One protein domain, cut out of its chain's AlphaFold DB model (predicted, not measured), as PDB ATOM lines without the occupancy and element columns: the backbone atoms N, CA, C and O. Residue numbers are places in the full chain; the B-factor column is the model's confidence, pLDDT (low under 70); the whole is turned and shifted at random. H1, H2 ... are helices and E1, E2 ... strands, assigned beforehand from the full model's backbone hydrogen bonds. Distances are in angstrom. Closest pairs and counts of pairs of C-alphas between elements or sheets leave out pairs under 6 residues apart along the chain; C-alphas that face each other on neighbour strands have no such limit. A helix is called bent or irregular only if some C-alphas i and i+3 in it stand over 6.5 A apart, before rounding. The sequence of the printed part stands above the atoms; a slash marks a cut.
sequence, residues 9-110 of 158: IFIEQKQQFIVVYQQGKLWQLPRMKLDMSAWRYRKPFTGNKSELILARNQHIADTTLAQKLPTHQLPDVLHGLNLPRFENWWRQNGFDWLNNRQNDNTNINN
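This is residues 9 to 110 of the 158 residues of an uncharacterized protein of Moraxella lincolnii (UniProt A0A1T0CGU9). A small, twisted antiparallel sheet of four short strands makes one part of the body, with two short helices, H1 and H2, toward one end, and a long bent helix, H3, begins at the edge strand E4 and turns away so that its residues 99 to 110 stick out as a free arm. A stretch with no named element, residues 69 to 82, leads from H2 back to H3. The printed part has 102 residues with three named helices and four named strands, in the order E1, E2, E3, H1, E4, H2, H3; the sheet's order is E3, E2, E1, E4. The class is mixed, helices and strands. The whole is compact, with a radius of gyration of the C-alphas of 14.3 A and spans of 44, 30 and 20 A.

E1, residues 9 to 12, begins at C-alpha 9 at (49.913, 17.896, 25.122). E2 is residues 18 to 22, 12.7 A long from first to last C-alpha, and E3 is residues 25 to 28. H1 is residues 36 to 40, E4 residues 52 to 54, with C-alpha 52 at (51.512, 11.439, 18.561), and H2 residues 63 to 68. H3, residues 83 to 110, was assigned as one helix by its hydrogen bonds but is bent: C-alphas 92 and 95 are 7.7 A apart. Its arms are H3a, residues 83 to 92, 14.3 A long, and H3b, residues 95 to 110, 22.6 A long and ending at C-alpha 110 at (27.790, 38.627, 33.599).

E1, E2 and E3 form a meander, each strand the antiparallel neighbour of the one before, and E1 and E2, like E2 and E3, are a hairpin. N 10 and O 19 of E1 and E2 are within hydrogen-bond range at 2.8 A, as are N 20 and O 27 of E2 and E3 at 2.8 A. E4 is antiparallel to E1, with N 11 and O 53 at 2.8 A. The sheet is only just strongly twisted, its C-alphas up to 4.2 A off the best plane. H3a only grazes the sheet with residues 83 to 86; its closest C-alphas to E4 are those of Leu 83 and Leu 52, 5.8 A apart. H1 only grazes it with residues 38 to 39, and H2 is not on it. H1 and H2 only just touch, with 3 pairs of C-alphas within 8 A, the closest being Met 36 and Leu 65 at 5.3 A. H3a and H3b stand at a steep tilt of 68 degrees, only just short of about perpendicular. Every O i to N i+4 pair is within hydrogen-bond range in H1, H2 and H3a; in H3b 11 of 12 are.

The C-alphas farthest apart, of Lys 14 and Asn 110, are 46.2 A apart. The printed part has no cut. The links from H1 to E4 and from H2 to H3 are long. Without residues 99 to 110, the body spans 34 by 28 by 20 A. The mean pLDDT of the printed part is 86.7, and residues 103 to 110 are under 70.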
ATOM      1  N   ILE A   9      49.128  19.013  24.622       93.62
ATOM      2  CA  ILE A   9      49.913  17.896  25.122       93.62
ATOM      3  C   ILE A   9      49.523  16.657  24.328       93.62
ATOM      4  O   ILE A   9      48.344  16.308  24.216       93.62
ATOM      5  N   PHE A  10      50.535  15.990  23.798       93.75
ATOM      6  CA  PHE A  10      50.455  14.739  23.070       93.75
ATOM      7  C   PHE A  10      51.239  13.659  23.808       93.75
ATOM      8  O   PHE A  10      52.147  13.940  24.593       93.75
ATOM      9  N   ILE A  11      50.888  12.412  23.534       92.38
ATOM     10  CA  ILE A  11      51.575  11.226  24.026       92.38
ATOM     11  C   ILE A  11      51.964  10.393  22.813       92.38
ATOM     12  O   ILE A  11      51.138  10.126  21.940       92.38
ATOM     13  N   GLU A  12      53.224   9.986  22.751       90.56
ATOM     14  CA  GLU A  12      53.694   9.042  21.743       90.56
ATOM     15  C   GLU A  12      53.294   7.615  22.139       90.56
ATOM     16  O   GLU A  12      53.669   7.142  23.211       90.56
ATOM     17  N   GLN A  13      52.544   6.904  21.290       82.88
ATOM     18  CA  GLN A  13      51.965   5.605  21.673       82.88
ATOM     19  C   GLN A  13      53.008   4.526  21.989       82.88
ATOM     20  O   GLN A  13      52.789   3.710  22.881       82.88
ATOM     21  N   LYS A  14      54.129   4.502  21.259       82.75
ATOM     22  CA  LYS A  14      55.118   3.415  21.354       82.75
ATOM     23  C   LYS A  14      56.008   3.528  22.583       82.75
ATOM     24  O   LYS A  14      56.221   2.545  23.281       82.75
ATOM     25  N   GLN A  15      56.558   4.716  22.813       80.12
ATOM     26  CA  GLN A  15      57.572   4.950  23.845       80.12
ATOM     27  C   GLN A  15      57.000   5.669  25.072       80.12
ATOM     28  O   GLN A  15      57.703   5.848  26.063       80.12
ATOM     29  N   GLN A  16      55.723   6.066  25.016       83.25
ATOM     30  CA  GLN A  16      55.008   6.773  26.078       83.25
ATOM     31  C   GLN A  16      55.672   8.092  26.496       83.25
ATOM     32  O   GLN A  16      55.521   8.547  27.628       83.25
ATOM     33  N   PHE A  17      56.379   8.761  25.583       89.44
ATOM     34  CA  PHE A  17      56.892  10.099  25.851       89.44
ATOM     35  C   PHE A  17      55.776  11.141  25.814       89.44
ATOM     36  O   PHE A  17      54.875  11.094  24.975       89.44
ATOM     37  N   ILE A  18      55.876  12.120  26.714       92.00
ATOM     38  CA  ILE A  18      55.044  13.319  26.663       92.00
ATOM     39  C   ILE A  18      55.673  14.280  25.659       92.00
ATOM     40  O   ILE A  18      56.848  14.642  25.777       92.00
ATOM     41  N   VAL A  19      54.875  14.710  24.688       94.00
ATOM     42  CA  VAL A  19      55.275  15.666  23.664       94.00
ATOM     43  C   VAL A  19      54.377  16.888  23.745       94.00
ATOM     44  O   VAL A  19      53.161  16.805  23.612       94.00
ATOM     45  N   VAL A  20      54.973  18.051  23.962       94.44
ATOM     46  CA  VAL A  20      54.261  19.325  24.030       94.44
ATOM     47  C   VAL A  20      54.327  20.001  22.671       94.44
ATOM     48  O   VAL A  20      55.407  20.293  22.157       94.44
ATOM     49  N   TYR A  21      53.162  20.295  22.115       93.31
ATOM     50  CA  TYR A  21      52.997  21.184  20.981       93.31
ATOM     51  C   TYR A  21      52.881  22.616  21.498       93.31
ATOM     52  O   TYR A  21      51.933  22.946  22.204       93.31
ATOM     53  N   GLN A  22      53.857  23.459  21.178       91.19
ATOM     54  CA  GLN A  22      53.887  24.864  21.568       91.19
ATOM     55  C   GLN A  22      54.240  25.708  20.349       91.19
ATOM     56  O   GLN A  22      55.326  25.557  19.788       91.19
ATOM     57  N   GLN A  23      53.350  26.626  19.962       84.94
ATOM     58  CA  GLN A  23      53.598  27.578  18.869       84.94
ATOM     59  C   GLN A  23      54.059  26.894  17.562       84.94
ATOM     60  O   GLN A  23      54.952  27.383  16.873       84.94
ATOM     61  N   GLY A  24      53.486  25.731  17.232       85.31
ATOM     62  CA  GLY A  24      53.842  24.974  16.024       85.31
ATOM     63  C   GLY A  24      55.117  24.130  16.141       85.31
ATOM     64  O   GLY A  24      55.508  23.475  15.177       85.31
ATOM     65  N   LYS A  25      55.773  24.120  17.305       91.88
ATOM     66  CA  LYS A  25      56.956  23.298  17.589       91.88
ATOM     67  C   LYS A  25      56.595  22.159  18.530       91.88
ATOM     68  O   LYS A  25      55.787  22.332  19.437       91.88
ATOM     69  N   LEU A  26      57.231  21.010  18.329       94.44
ATOM     70  CA  LEU A  26      57.059  19.828  19.166       94.44
ATOM     71  C   LEU A  26      58.274  19.646  20.068       94.44
ATOM     72  O   LEU A  26      59.412  19.593  19.594       94.44
ATOM     73  N   TRP A  27      58.014  19.512  21.360       95.00
ATOM     74  CA  TRP A  27      59.027  19.316  22.383       95.00
ATOM     75  C   TRP A  27      58.777  18.013  23.120       95.00
ATOM     76  O   TRP A  27      57.759  17.862  23.787       95.00
ATOM     77  N   GLN A  28      59.719  17.086  23.029       94.75
ATOM     78  CA  GLN A  28      59.713  15.840  23.774       94.75
ATOM     79  C   GLN A  28      60.300  16.058  25.168       94.75
ATOM     80  O   GLN A  28      61.395  16.614  25.317       94.75
ATOM     81  N   LEU A  29      59.582  15.601  26.190       93.50
ATOM     82  CA  LEU A  29      60.054  15.620  27.569       93.50
ATOM     83  C   LEU A  29      60.799  14.313  27.893       93.50
ATOM     84  O   LEU A  29      60.406  13.245  27.424       93.50
ATOM     85  N   PRO A  30      61.858  14.365  28.720       86.62
ATOM     86  CA  PRO A  30      62.674  13.192  29.049       86.62
ATOM     87  C   PRO A  30      61.995  12.202  30.007       86.62
ATOM     88  O   PRO A  30      62.506  11.105  30.216       86.62
ATOM     89  N   ARG A  31      60.886  12.586  30.646       78.00
ATOM     90  CA  ARG A  31      60.146  11.773  31.623       78.00
ATOM     91  C   ARG A  31      58.651  11.878  31.333       78.00
ATOM     92  O   ARG A  31      58.205  12.904  30.827       78.00
ATOM     93  N   MET A  32      57.864  10.886  31.761       82.00
ATOM     94  CA  MET A  32      56.394  10.990  31.853       82.00
ATOM     95  C   MET A  32      55.953  11.905  33.010       82.00
ATOM     96  O   MET A  32      55.065  11.580  33.793       82.00
ATOM     97  N   LYS A  33      56.620  13.049  33.166       86.12
ATOM     98  CA  LYS A  33      56.276  14.080  34.137       86.12
ATOM     99  C   LYS A  33      56.213  15.405  33.408       86.12
ATOM    100  O   LYS A  33      57.132  15.753  32.671       86.12
ATOM    101  N   LEU A  34      55.113  16.115  33.614       88.56
ATOM    102  CA  LEU A  34      54.872  17.426  33.035       88.56
ATOM    103  C   LEU A  34      55.136  18.488  34.104       88.56
ATOM    104  O   LEU A  34      54.213  19.072  34.663       88.56
ATOM    105  N   ASP A  35      56.416  18.652  34.427       91.38
ATOM    106  CA  ASP A  35      56.935  19.601  35.408       91.38
ATOM    107  C   ASP A  35      58.015  20.500  34.785       91.38
ATOM    108  O   ASP A  35      58.555  20.242  33.699       91.38
ATOM    109  N   MET A  36      58.339  21.596  35.468       91.19
ATOM    110  CA  MET A  36      59.325  22.566  34.997       91.19
ATOM    111  C   MET A  36      60.730  21.950  34.875       91.19
ATOM    112  O   MET A  36      61.521  22.346  34.012       91.19
ATOM    113  N   SER A  37      61.027  20.939  35.693       91.50
ATOM    114  CA  SER A  37      62.268  20.166  35.639       91.50
ATOM    115  C   SER A  37      62.405  19.417  34.312       91.50
ATOM    116  O   SER A  37      63.391  19.611  33.601       91.50
ATOM    117  N   ALA A  38      61.411  18.615  33.922       91.62
ATOM    118  CA  ALA A  38      61.406  17.916  32.639       91.62
ATOM    119  C   ALA A  38      61.382  18.902  31.466       91.62
ATOM    120  O   ALA A  38      62.073  18.694  30.465       91.62
ATOM    121  N   TRP A  39      60.661  20.017  31.609       92.19
ATOM    122  CA  TRP A  39      60.611  21.072  30.600       92.19
ATOM    123  C   TRP A  39      61.971  21.731  30.326       92.19
ATOM    124  O   TRP A  39      62.272  22.096  29.182       92.19
ATOM    125  N   ARG A  40      62.820  21.888  31.352       91.88
ATOM    126  CA  ARG A  40      64.174  22.452  31.210       91.88
ATOM    127  C   ARG A  40      65.077  21.574  30.341       91.88
ATOM    128  O   ARG A  40      65.871  22.113  29.578       91.88
ATOM    129  N   TYR A  41      64.906  20.256  30.408       93.00
ATOM    130  CA  TYR A  41      65.686  19.275  29.646       93.00
ATOM    131  C   TYR A  41      64.956  18.742  28.403       93.00
ATOM    132  O   TYR A  41      65.344  17.709  27.852       93.00
ATOM    133  N   ARG A  42      63.890  19.422  27.960       93.56
ATOM    134  CA  ARG A  42      63.141  19.035  26.759       93.56
ATOM    135  C   ARG A  42      64.029  19.072  25.517       93.56
ATOM    136  O   ARG A  42      64.920  19.915  25.398       93.56
ATOM    137  N   LYS A  43      63.725  18.208  24.557       94.50
ATOM    138  CA  LYS A  43      64.397  18.158  23.254       94.50
ATOM    139  C   LYS A  43      63.382  18.363  22.132       94.50
ATOM    140  O   LYS A  43      62.201  18.087  22.339       94.50
ATOM    141  N   PRO A  44      63.785  18.863  20.955       94.81
ATOM    142  CA  PRO A  44      62.919  18.840  19.782       94.81
ATOM    143  C   PRO A  44      62.485  17.402  19.485       94.81
ATOM    144  O   PRO A  44      63.315  16.496  19.504       94.81
ATOM    145  N   PHE A  45      61.196  17.190  19.230       93.75
ATOM    146  CA  PHE A  45      60.702  15.871  18.841       93.75
ATOM    147  C   PHE A  45      61.089  15.576  17.387       93.75
ATOM    148  O   PHE A  45      60.745  16.344  16.486       93.75
ATOM    149  N   THR A  46      61.785  14.464  17.162       91.69
ATOM    150  CA  THR A  46      62.227  14.003  15.832       91.69
ATOM    151  C   THR A  46      61.515  12.732  15.371       91.69
ATOM    152  O   THR A  46      61.839  12.205  14.309       91.69
ATOM    153  N   GLY A  47      60.571  12.220  16.164       88.56
ATOM    154  CA  GLY A  47      59.799  11.027  15.836       88.56
ATOM    155  C   GLY A  47      58.675  11.287  14.832       88.56
ATOM    156  O   GLY A  47      58.534  12.366  14.245       88.56
ATOM    157  N   ASN A  48      57.835  10.272  14.640       91.62
ATOM    158  CA  ASN A  48      56.730  10.341  13.697       91.62
ATOM    159  C   ASN A  48      55.539  11.104  14.296       91.62
ATOM    160  O   ASN A  48      54.920  10.684  15.270       91.62
ATOM    161  N   LYS A  49      55.167  12.221  13.666       90.94
ATOM    162  CA  LYS A  49      54.040  13.069  14.088       90.94
ATOM    163  C   LYS A  49      52.698  12.332  14.098       90.94
ATOM    164  O   LYS A  49      51.829  12.663  14.896       90.94
ATOM    165  N   SER A  50      52.524  11.341  13.228       90.25
ATOM    166  CA  SER A  50      51.294  10.543  13.157       90.25
ATOM    167  C   SER A  50      51.137   9.571  14.330       90.25
ATOM    168  O   SER A  50      50.035   9.078  14.550       90.25
ATOM    169  N   GLU A  51      52.213   9.315  15.080       91.00
ATOM    170  CA  GLU A  51      52.226   8.450  16.271       91.00
ATOM    171  C   GLU A  51      51.962   9.229  17.567       91.00
ATOM    172  O   GLU A  51      51.813   8.639  18.640       91.00
ATOM    173  N   LEU A  52      51.888  10.559  17.466       93.12
ATOM    174  CA  LEU A  52      51.512  11.439  18.561       93.12
ATOM    175  C   LEU A  52      50.004  11.507  18.664       93.12
ATOM    176  O   LEU A  52      49.350  11.979  17.737       93.12
ATOM    177  N   ILE A  53      49.477  11.111  19.811       93.50
ATOM    178  CA  ILE A  53      48.053  11.138  20.111       93.50
ATOM    179  C   ILE A  53      47.766  12.241  21.113       93.50
ATOM    180  O   ILE A  53      48.476  12.381  22.109       93.50
ATOM    181  N   LEU A  54      46.726  13.031  20.859       93.69
ATOM    182  CA  LEU A  54      46.327  14.095  21.768       93.69
ATOM    183  C   LEU A  54      45.950  13.507  23.133       93.69
ATOM    184  O   LEU A  54      45.080  12.636  23.231       93.69
ATOM    185  N   ALA A  55      46.589  14.008  24.190       91.06
ATOM    186  CA  ALA A  55      46.311  13.577  25.549       91.06
ATOM    187  C   ALA A  55      44.874  13.941  25.947       91.06
ATOM    188  O   ALA A  55      44.370  15.021  25.619       91.06
ATOM    189  N   ARG A  56      44.222  13.051  26.703       88.88
ATOM    190  CA  ARG A  56      42.886  13.311  27.257       88.88
ATOM    191  C   ARG A  56      42.914  14.453  28.266       88.88
ATOM    192  O   ARG A  56      42.079  15.345  28.238       88.88
ATOM    193  N   ASN A  57      43.911  14.441  29.145       87.44
ATOM    194  CA  ASN A  57      44.083  15.499  30.119       87.44
ATOM    195  C   ASN A  57      45.108  16.517  29.618       87.44
ATOM    196  O   ASN A  57      46.279  16.188  29.438       87.44
ATOM    197  N   GLN A  58      44.652  17.749  29.415       90.56
ATOM    198  CA  GLN A  58      45.497  18.880  29.037       90.56
ATOM    199  C   GLN A  58      45.969  19.692  30.257       90.56
ATOM    200  O   GLN A  58      46.644  20.704  30.100       90.56
ATOM    201  N   HIS A  59      45.605  19.282  31.473       90.50
ATOM    202  CA  HIS A  59      45.948  19.982  32.706       90.50
ATOM    203  C   HIS A  59      47.423  19.802  33.085       90.50
ATOM    204  O   HIS A  59      47.943  18.685  33.113       90.50
ATOM    205  N   ILE A  60      48.072  20.908  33.449       90.31
ATOM    206  CA  ILE A  60      49.443  20.943  33.962       90.31
ATOM    207  C   ILE A  60      49.372  21.248  35.457       90.31
ATOM    208  O   ILE A  60      48.921  22.320  35.844       90.31
ATOM    209  N   ALA A  61      49.816  20.309  36.295       89.38
ATOM    210  CA  ALA A  61      49.776  20.470  37.751       89.38
ATOM    211  C   ALA A  61      50.823  21.467  38.279       89.38
ATOM    212  O   ALA A  61      50.592  22.133  39.283       89.38
ATOM    213  N   ASP A  62      51.975  21.569  37.613       91.19
ATOM    214  CA  ASP A  62      53.015  22.535  37.964       91.19
ATOM    215  C   ASP A  62      52.576  23.946  37.545       91.19
ATOM    216  O   ASP A  62      52.487  24.252  36.356       91.19
ATOM    217  N   THR A  63      52.322  24.814  38.525       91.31
ATOM    218  CA  THR A  63      51.856  26.191  38.305       91.31
ATOM    219  C   THR A  63      52.838  27.026  37.488       91.31
ATOM    220  O   THR A  63      52.416  27.812  36.639       91.31
ATOM    221  N   THR A  64      54.143  26.826  37.678       92.06
ATOM    222  CA  THR A  64      55.185  27.556  36.941       92.06
ATOM    223  C   THR A  64      55.183  27.136  35.476       92.06
ATOM    224  O   THR A  64      55.289  27.965  34.568       92.06
ATOM    225  N   LEU A  65      55.031  25.833  35.229       91.44
ATOM    226  CA  LEU A  65      54.933  25.316  33.872       91.44
ATOM    227  C   LEU A  65      53.610  25.724  33.209       91.44
ATOM    228  O   LEU A  65      53.629  26.118  32.046       91.44
ATOM    229  N   ALA A  66      52.493  25.687  33.938       91.00
ATOM    230  CA  ALA A  66      51.171  26.067  33.443       91.00
ATOM    231  C   ALA A  66      51.109  27.542  33.011       91.00
ATOM    232  O   ALA A  66      50.503  27.860  31.991       91.00
ATOM    233  N   GLN A  67      51.796  28.440  33.727       89.94
ATOM    234  CA  GLN A  67      51.938  29.842  33.313       89.94
ATOM    235  C   GLN A  67      52.712  29.985  31.995       89.94
ATOM    236  O   GLN A  67      52.396  30.835  31.165       89.94
ATOM    237  N   LYS A  68      53.732  29.147  31.783       88.88
ATOM    238  CA  LYS A  68      54.572  29.181  30.577       88.88
ATOM    239  C   LYS A  68      53.920  28.501  29.373       88.88
ATOM    240  O   LYS A  68      54.160  28.888  28.228       88.88
ATOM    241  N   LEU A  69      53.137  27.466  29.637       89.31
ATOM    242  CA  LEU A  69      52.411  26.663  28.668       89.31
ATOM    243  C   LEU A  69      50.935  26.687  29.044       89.31
ATOM    244  O   LEU A  69      50.429  25.693  29.560       89.31
ATOM    245  N   PRO A  70      50.229  27.800  28.788       87.50
ATOM    246  CA  PRO A  70      48.796  27.828  28.992       87.50
ATOM    247  C   PRO A  70      48.173  26.842  28.009       87.50
ATOM    248  O   PRO A  70      48.135  27.082  26.799       87.50
ATOM    249  N   THR A  71      47.769  25.694  28.532       88.75
ATOM    250  CA  THR A  71      47.019  24.674  27.818       88.75
ATOM    251  C   THR A  71      45.539  24.886  28.070       88.75
ATOM    252  O   THR A  71      45.101  25.524  29.033       88.75
ATOM    253  N   HIS A  72      44.734  24.362  27.162       86.31
ATOM    254  CA  HIS A  72      43.294  24.433  27.275       86.31
ATOM    255  C   HIS A  72      42.708  23.031  27.194       86.31
ATOM    256  O   HIS A  72      43.221  22.186  26.464       86.31
ATOM    257  N   GLN A  73      41.628  22.788  27.937       85.75
ATOM    258  CA  GLN A  73      40.843  21.577  27.737       85.75
ATOM    259  C   GLN A  73      40.184  21.654  26.369       85.75
ATOM    260  O   GLN A  73      39.375  22.543  26.116       85.75
ATOM    261  N   LEU A  74      40.615  20.759  25.493       87.69
ATOM    262  CA  LEU A  74      40.129  20.632  24.131       87.69
ATOM    263  C   LEU A  74      38.843  19.791  24.116       87.69
ATOM    264  O   LEU A  74      38.630  19.016  25.047       87.69
ATOM    265  N   PRO A  75      37.993  19.925  23.083       87.62
ATOM    266  CA  PRO A  75      36.794  19.107  22.938       87.62
ATOM    267  C   PRO A  75      37.092  17.607  22.961       87.62
ATOM    268  O   PRO A  75      38.078  17.163  22.365       87.62
ATOM    269  N   ASP A  76      36.177  16.826  23.541       86.88
ATOM    270  CA  ASP A  76      36.359  15.379  23.688       86.88
ATOM    271  C   ASP A  76      36.572  14.653  22.353       86.88
ATOM    272  O   ASP A  76      37.328  13.686  22.276       86.88
ATOM    273  N   VAL A  77      35.978  15.178  21.276       87.69
ATOM    274  CA  VAL A  77      36.108  14.653  19.907       87.69
ATOM    275  C   VAL A  77      37.543  14.681  19.371       87.69
ATOM    276  O   VAL A  77      37.838  14.024  18.372       87.69
ATOM    277  N   LEU A  78      38.435  15.455  19.999       88.25
ATOM    278  CA  LEU A  78      39.838  15.558  19.603       88.25
ATOM    279  C   LEU A  78      40.744  14.599  20.361       88.25
ATOM    280  O   LEU A  78      41.857  14.326  19.905       88.25
ATOM    281  N   HIS A  79      40.307  14.087  21.510       86.38
ATOM    282  CA  HIS A  79      41.100  13.128  22.262       86.38
ATOM    283  C   HIS A  79      41.258  11.844  21.448       86.38
ATOM    284  O   HIS A  79      40.311  11.348  20.844       86.38
ATOM    285  N   GLY A  80      42.480  11.315  21.391       83.50
ATOM    286  CA  GLY A  80      42.766  10.163  20.535       83.50
ATOM    287  C   GLY A  80      43.104  10.516  19.081       83.50
ATOM    288  O   GLY A  80      43.547   9.638  18.343       83.50
ATOM    289  N   LEU A  81      42.956  11.776  18.649       90.81
ATOM    290  CA  LEU A  81      43.410  12.186  17.320       90.81
ATOM    291  C   LEU A  81      44.930  12.291  17.260       90.81
ATOM    292  O   LEU A  81      45.588  12.703  18.218       90.81
ATOM    293  N   ASN A  82      45.470  11.969  16.086       93.50
ATOM    294  CA  ASN A  82      46.875  12.197  15.803       93.50
ATOM    295  C   ASN A  82      47.169  13.677  15.506       93.50
ATOM    296  O   ASN A  82      46.258  14.447  15.177       93.50
ATOM    297  N   LEU A  83      48.441  14.077  15.586       91.62
ATOM    298  CA  LEU A  83      48.831  15.472  15.359       91.62
ATOM    299  C   LEU A  83      48.342  16.035  14.005       91.62
ATOM    300  O   LEU A  83      47.759  17.118  14.019       91.62
ATOM    301  N   PRO A  84      48.491  15.352  12.849       92.06
ATOM    302  CA  PRO A  84      48.014  15.892  11.572       92.06
ATOM    303  C   PRO A  84      46.503  16.161  11.540       92.06
ATOM    304  O   PRO A  84      46.065  17.189  11.020       92.06
ATOM    305  N   ARG A  85      45.690  15.261  12.112       92.75
ATOM    306  CA  ARG A  85      44.232  15.447  12.189       92.75
ATOM    307  C   ARG A  85      43.863  16.573  13.143       92.75
ATOM    308  O   ARG A  85      42.984  17.366  12.814       92.75
ATOM    309  N   PHE A  86      44.552  16.666  14.279       92.25
ATOM    310  CA  PHE A  86      44.396  17.778  15.209       92.25
ATOM    311  C   PHE A  86      44.717  19.119  14.540       92.25
ATOM    312  O   PHE A  86      43.912  20.041  14.621       92.25
ATOM    313  N   GLU A  87      45.844  19.232  13.833       90.50
ATOM    314  CA  GLU A  87      46.218  20.475  13.153       90.50
ATOM    315  C   GLU A  87      45.197  20.873  12.087       90.50
ATOM    316  O   GLU A  87      44.871  22.053  11.956       90.50
ATOM    317  N   ASN A  88      44.675  19.904  11.332       91.62
ATOM    318  CA  ASN A  88      43.632  20.162  10.347       91.62
ATOM    319  C   ASN A  88      42.344  20.671  11.009       91.62
ATOM    320  O   ASN A  88      41.782  21.673  10.573       91.62
ATOM    321  N   TRP A  89      41.913  20.026  12.098       91.75
ATOM    322  CA  TRP A  89      40.754  20.477  12.864       91.75
ATOM    323  C   TRP A  89      40.973  21.876  13.449       91.75
ATOM    324  O   TRP A  89      40.090  22.722  13.333       91.75
ATOM    325  N   TRP A  90      42.155  22.144  14.014       90.06
ATOM    326  CA  TRP A  90      42.505  23.433  14.614       90.06
ATOM    327  C   TRP A  90      42.465  24.566  13.591       90.06
ATOM    328  O   TRP A  90      41.947  25.641  13.880       90.06
ATOM    329  N   ARG A  91      42.960  24.331  12.371       89.12
ATOM    330  CA  ARG A  91      42.895  25.324  11.289       89.12
ATOM    331  C   ARG A  91      41.462  25.665  10.884       89.12
ATOM    332  O   ARG A  91      41.217  26.804  10.507       89.12
ATOM    333  N   GLN A  92      40.551  24.696  10.947       90.31
ATOM    334  CA  GLN A  92      39.162  24.865  10.520       90.31
ATOM    335  C   GLN A  92      38.252  25.410  11.630       90.31
ATOM    336  O   GLN A  92      37.369  26.200  11.340       90.31
ATOM    337  N   ASN A  93      38.472  25.005  12.885       90.44
ATOM    338  CA  ASN A  93      37.537  25.243  13.994       90.44
ATOM    339  C   ASN A  93      38.162  26.016  15.165       90.44
ATOM    340  O   ASN A  93      37.453  26.453  16.067       90.44
ATOM    341  N   GLY A  94      39.491  26.163  15.205       86.88
ATOM    342  CA  GLY A  94      40.201  26.668  16.384       86.88
ATOM    343  C   GLY A  94      39.874  28.120  16.725       86.88
ATOM    344  O   GLY A  94      39.886  28.485  17.898       86.88
ATOM    345  N   PHE A  95      39.552  28.944  15.723       86.06
ATOM    346  CA  PHE A  95      39.185  30.344  15.930       86.06
ATOM    347  C   PHE A  95      37.806  30.458  16.572       86.06
ATOM    348  O   PHE A  95      37.689  31.060  17.637       86.06
ATOM    349  N   ASP A  96      36.796  29.823  15.972       87.88
ATOM    350  CA  ASP A  96      35.429  29.834  16.497       87.88
ATOM    351  C   ASP A  96      35.373  29.205  17.888       87.88
ATOM    352  O   ASP A  96      34.750  29.743  18.799       87.88
ATOM    353  N   TRP A  97      36.114  28.113  18.088       87.81
ATOM    354  CA  TRP A  97      36.232  27.472  19.391       87.81
ATOM    355  C   TRP A  97      36.848  28.399  20.450       87.81
ATOM    356  O   TRP A  97      36.336  28.481  21.568       87.81
ATOM    357  N   LEU A  98      37.921  29.125  20.116       85.94
ATOM    358  CA  LEU A  98      38.558  30.056  21.051       85.94
ATOM    359  C   LEU A  98      37.652  31.256  21.360       85.94
ATOM    360  O   LEU A  98      37.568  31.668  22.517       85.94
ATOM    361  N   ASN A  99      36.963  31.784  20.346       85.31
ATOM    362  CA  ASN A  99      36.052  32.918  20.476       85.31
ATOM    363  C   ASN A  99      34.834  32.568  21.346       85.31
ATOM    364  O   ASN A  99      34.529  33.283  22.297       85.31
ATOM    365  N   ASN A 100      34.196  31.420  21.094       85.44
ATOM    366  CA  ASN A 100      33.066  30.944  21.898       85.44
ATOM    367  C   ASN A 100      33.459  30.775  23.368       85.44
ATOM    368  O   ASN A 100      32.733  31.201  24.256       85.44
ATOM    369  N   ARG A 101      34.660  30.258  23.636       81.00
ATOM    370  CA  ARG A 101      35.146  30.063  25.005       81.00
ATOM    371  C   ARG A 101      35.465  31.370  25.732       81.00
ATOM    372  O   ARG A 101      35.296  31.459  26.946       81.00
ATOM    373  N   GLN A 102      35.964  32.379  25.017       72.69
ATOM    374  CA  GLN A 102      36.128  33.721  25.581       72.69
ATOM    375  C   GLN A 102      34.768  34.321  25.939       72.69
ATOM    376  O   GLN A 102      34.632  34.859  27.035       72.69
ATOM    377  N   ASN A 103      33.769  34.142  25.071       66.44
ATOM    378  CA  ASN A 103      32.399  34.586  25.315       66.44
ATOM    379  C   ASN A 103      31.729  33.833  26.472       66.44
ATOM    380  O   ASN A 103      30.993  34.438  27.241       66.44
ATOM    381  N   ASP A 104      32.010  32.543  26.656       63.88
ATOM    382  CA  ASP A 104      31.522  31.790  27.816       63.88
ATOM    383  C   ASP A 104      32.138  32.322  29.116       63.88
ATOM    384  O   ASP A 104      31.426  32.572  30.083       63.88
ATOM    385  N   ASN A 105      33.449  32.584  29.143       58.03
ATOM    386  CA  ASN A 105      34.112  33.145  30.326       58.03
ATOM    387  C   ASN A 105      33.642  34.571  30.662       58.03
ATOM    388  O   ASN A 105      33.571  34.927  31.839       58.03
ATOM    389  N   THR A 106      33.312  35.396  29.663       54.94
ATOM    390  CA  THR A 106      32.733  36.728  29.904       54.94
ATOM    391  C   THR A 106      31.263  36.638  30.307       54.94
ATOM    392  O   THR A 106      30.835  37.376  31.192       54.94
ATOM    393  N   ASN A 107      30.508  35.688  29.753       48.94
ATOM    394  CA  ASN A 107      29.126  35.443  30.151       48.94
ATOM    395  C   ASN A 107      29.013  34.866  31.563       48.94
ATOM    396  O   ASN A 107      28.069  35.223  32.251       48.94
ATOM    397  N   ILE A 108      29.962  34.065  32.059       50.38
ATOM    398  CA  ILE A 108      29.940  33.594  33.460       50.38
ATOM    399  C   ILE A 108      30.113  34.769  34.443       50.38
ATOM    400  O   ILE A 108      29.468  34.790  35.489       50.38
ATOM    401  N   ASN A 109      30.899  35.790  34.084       45.34
ATOM    402  CA  ASN A 109      31.051  36.999  34.904       45.34
ATOM    403  C   ASN A 109      29.840  37.950  34.818       45.34
ATOM    404  O   ASN A 109      29.634  38.748  35.730       45.34
ATOM    405  N   ASN A 110      29.009  37.828  33.776       45.16
ATOM    406  CA  ASN A 110      27.790  38.627  33.599       45.16
ATOM    407  C   ASN A 110      26.490  37.863  33.938       45.16
ATOM    408  O   ASN A 110      25.442  38.483  34.099       45.16
TER     409      ASN A 110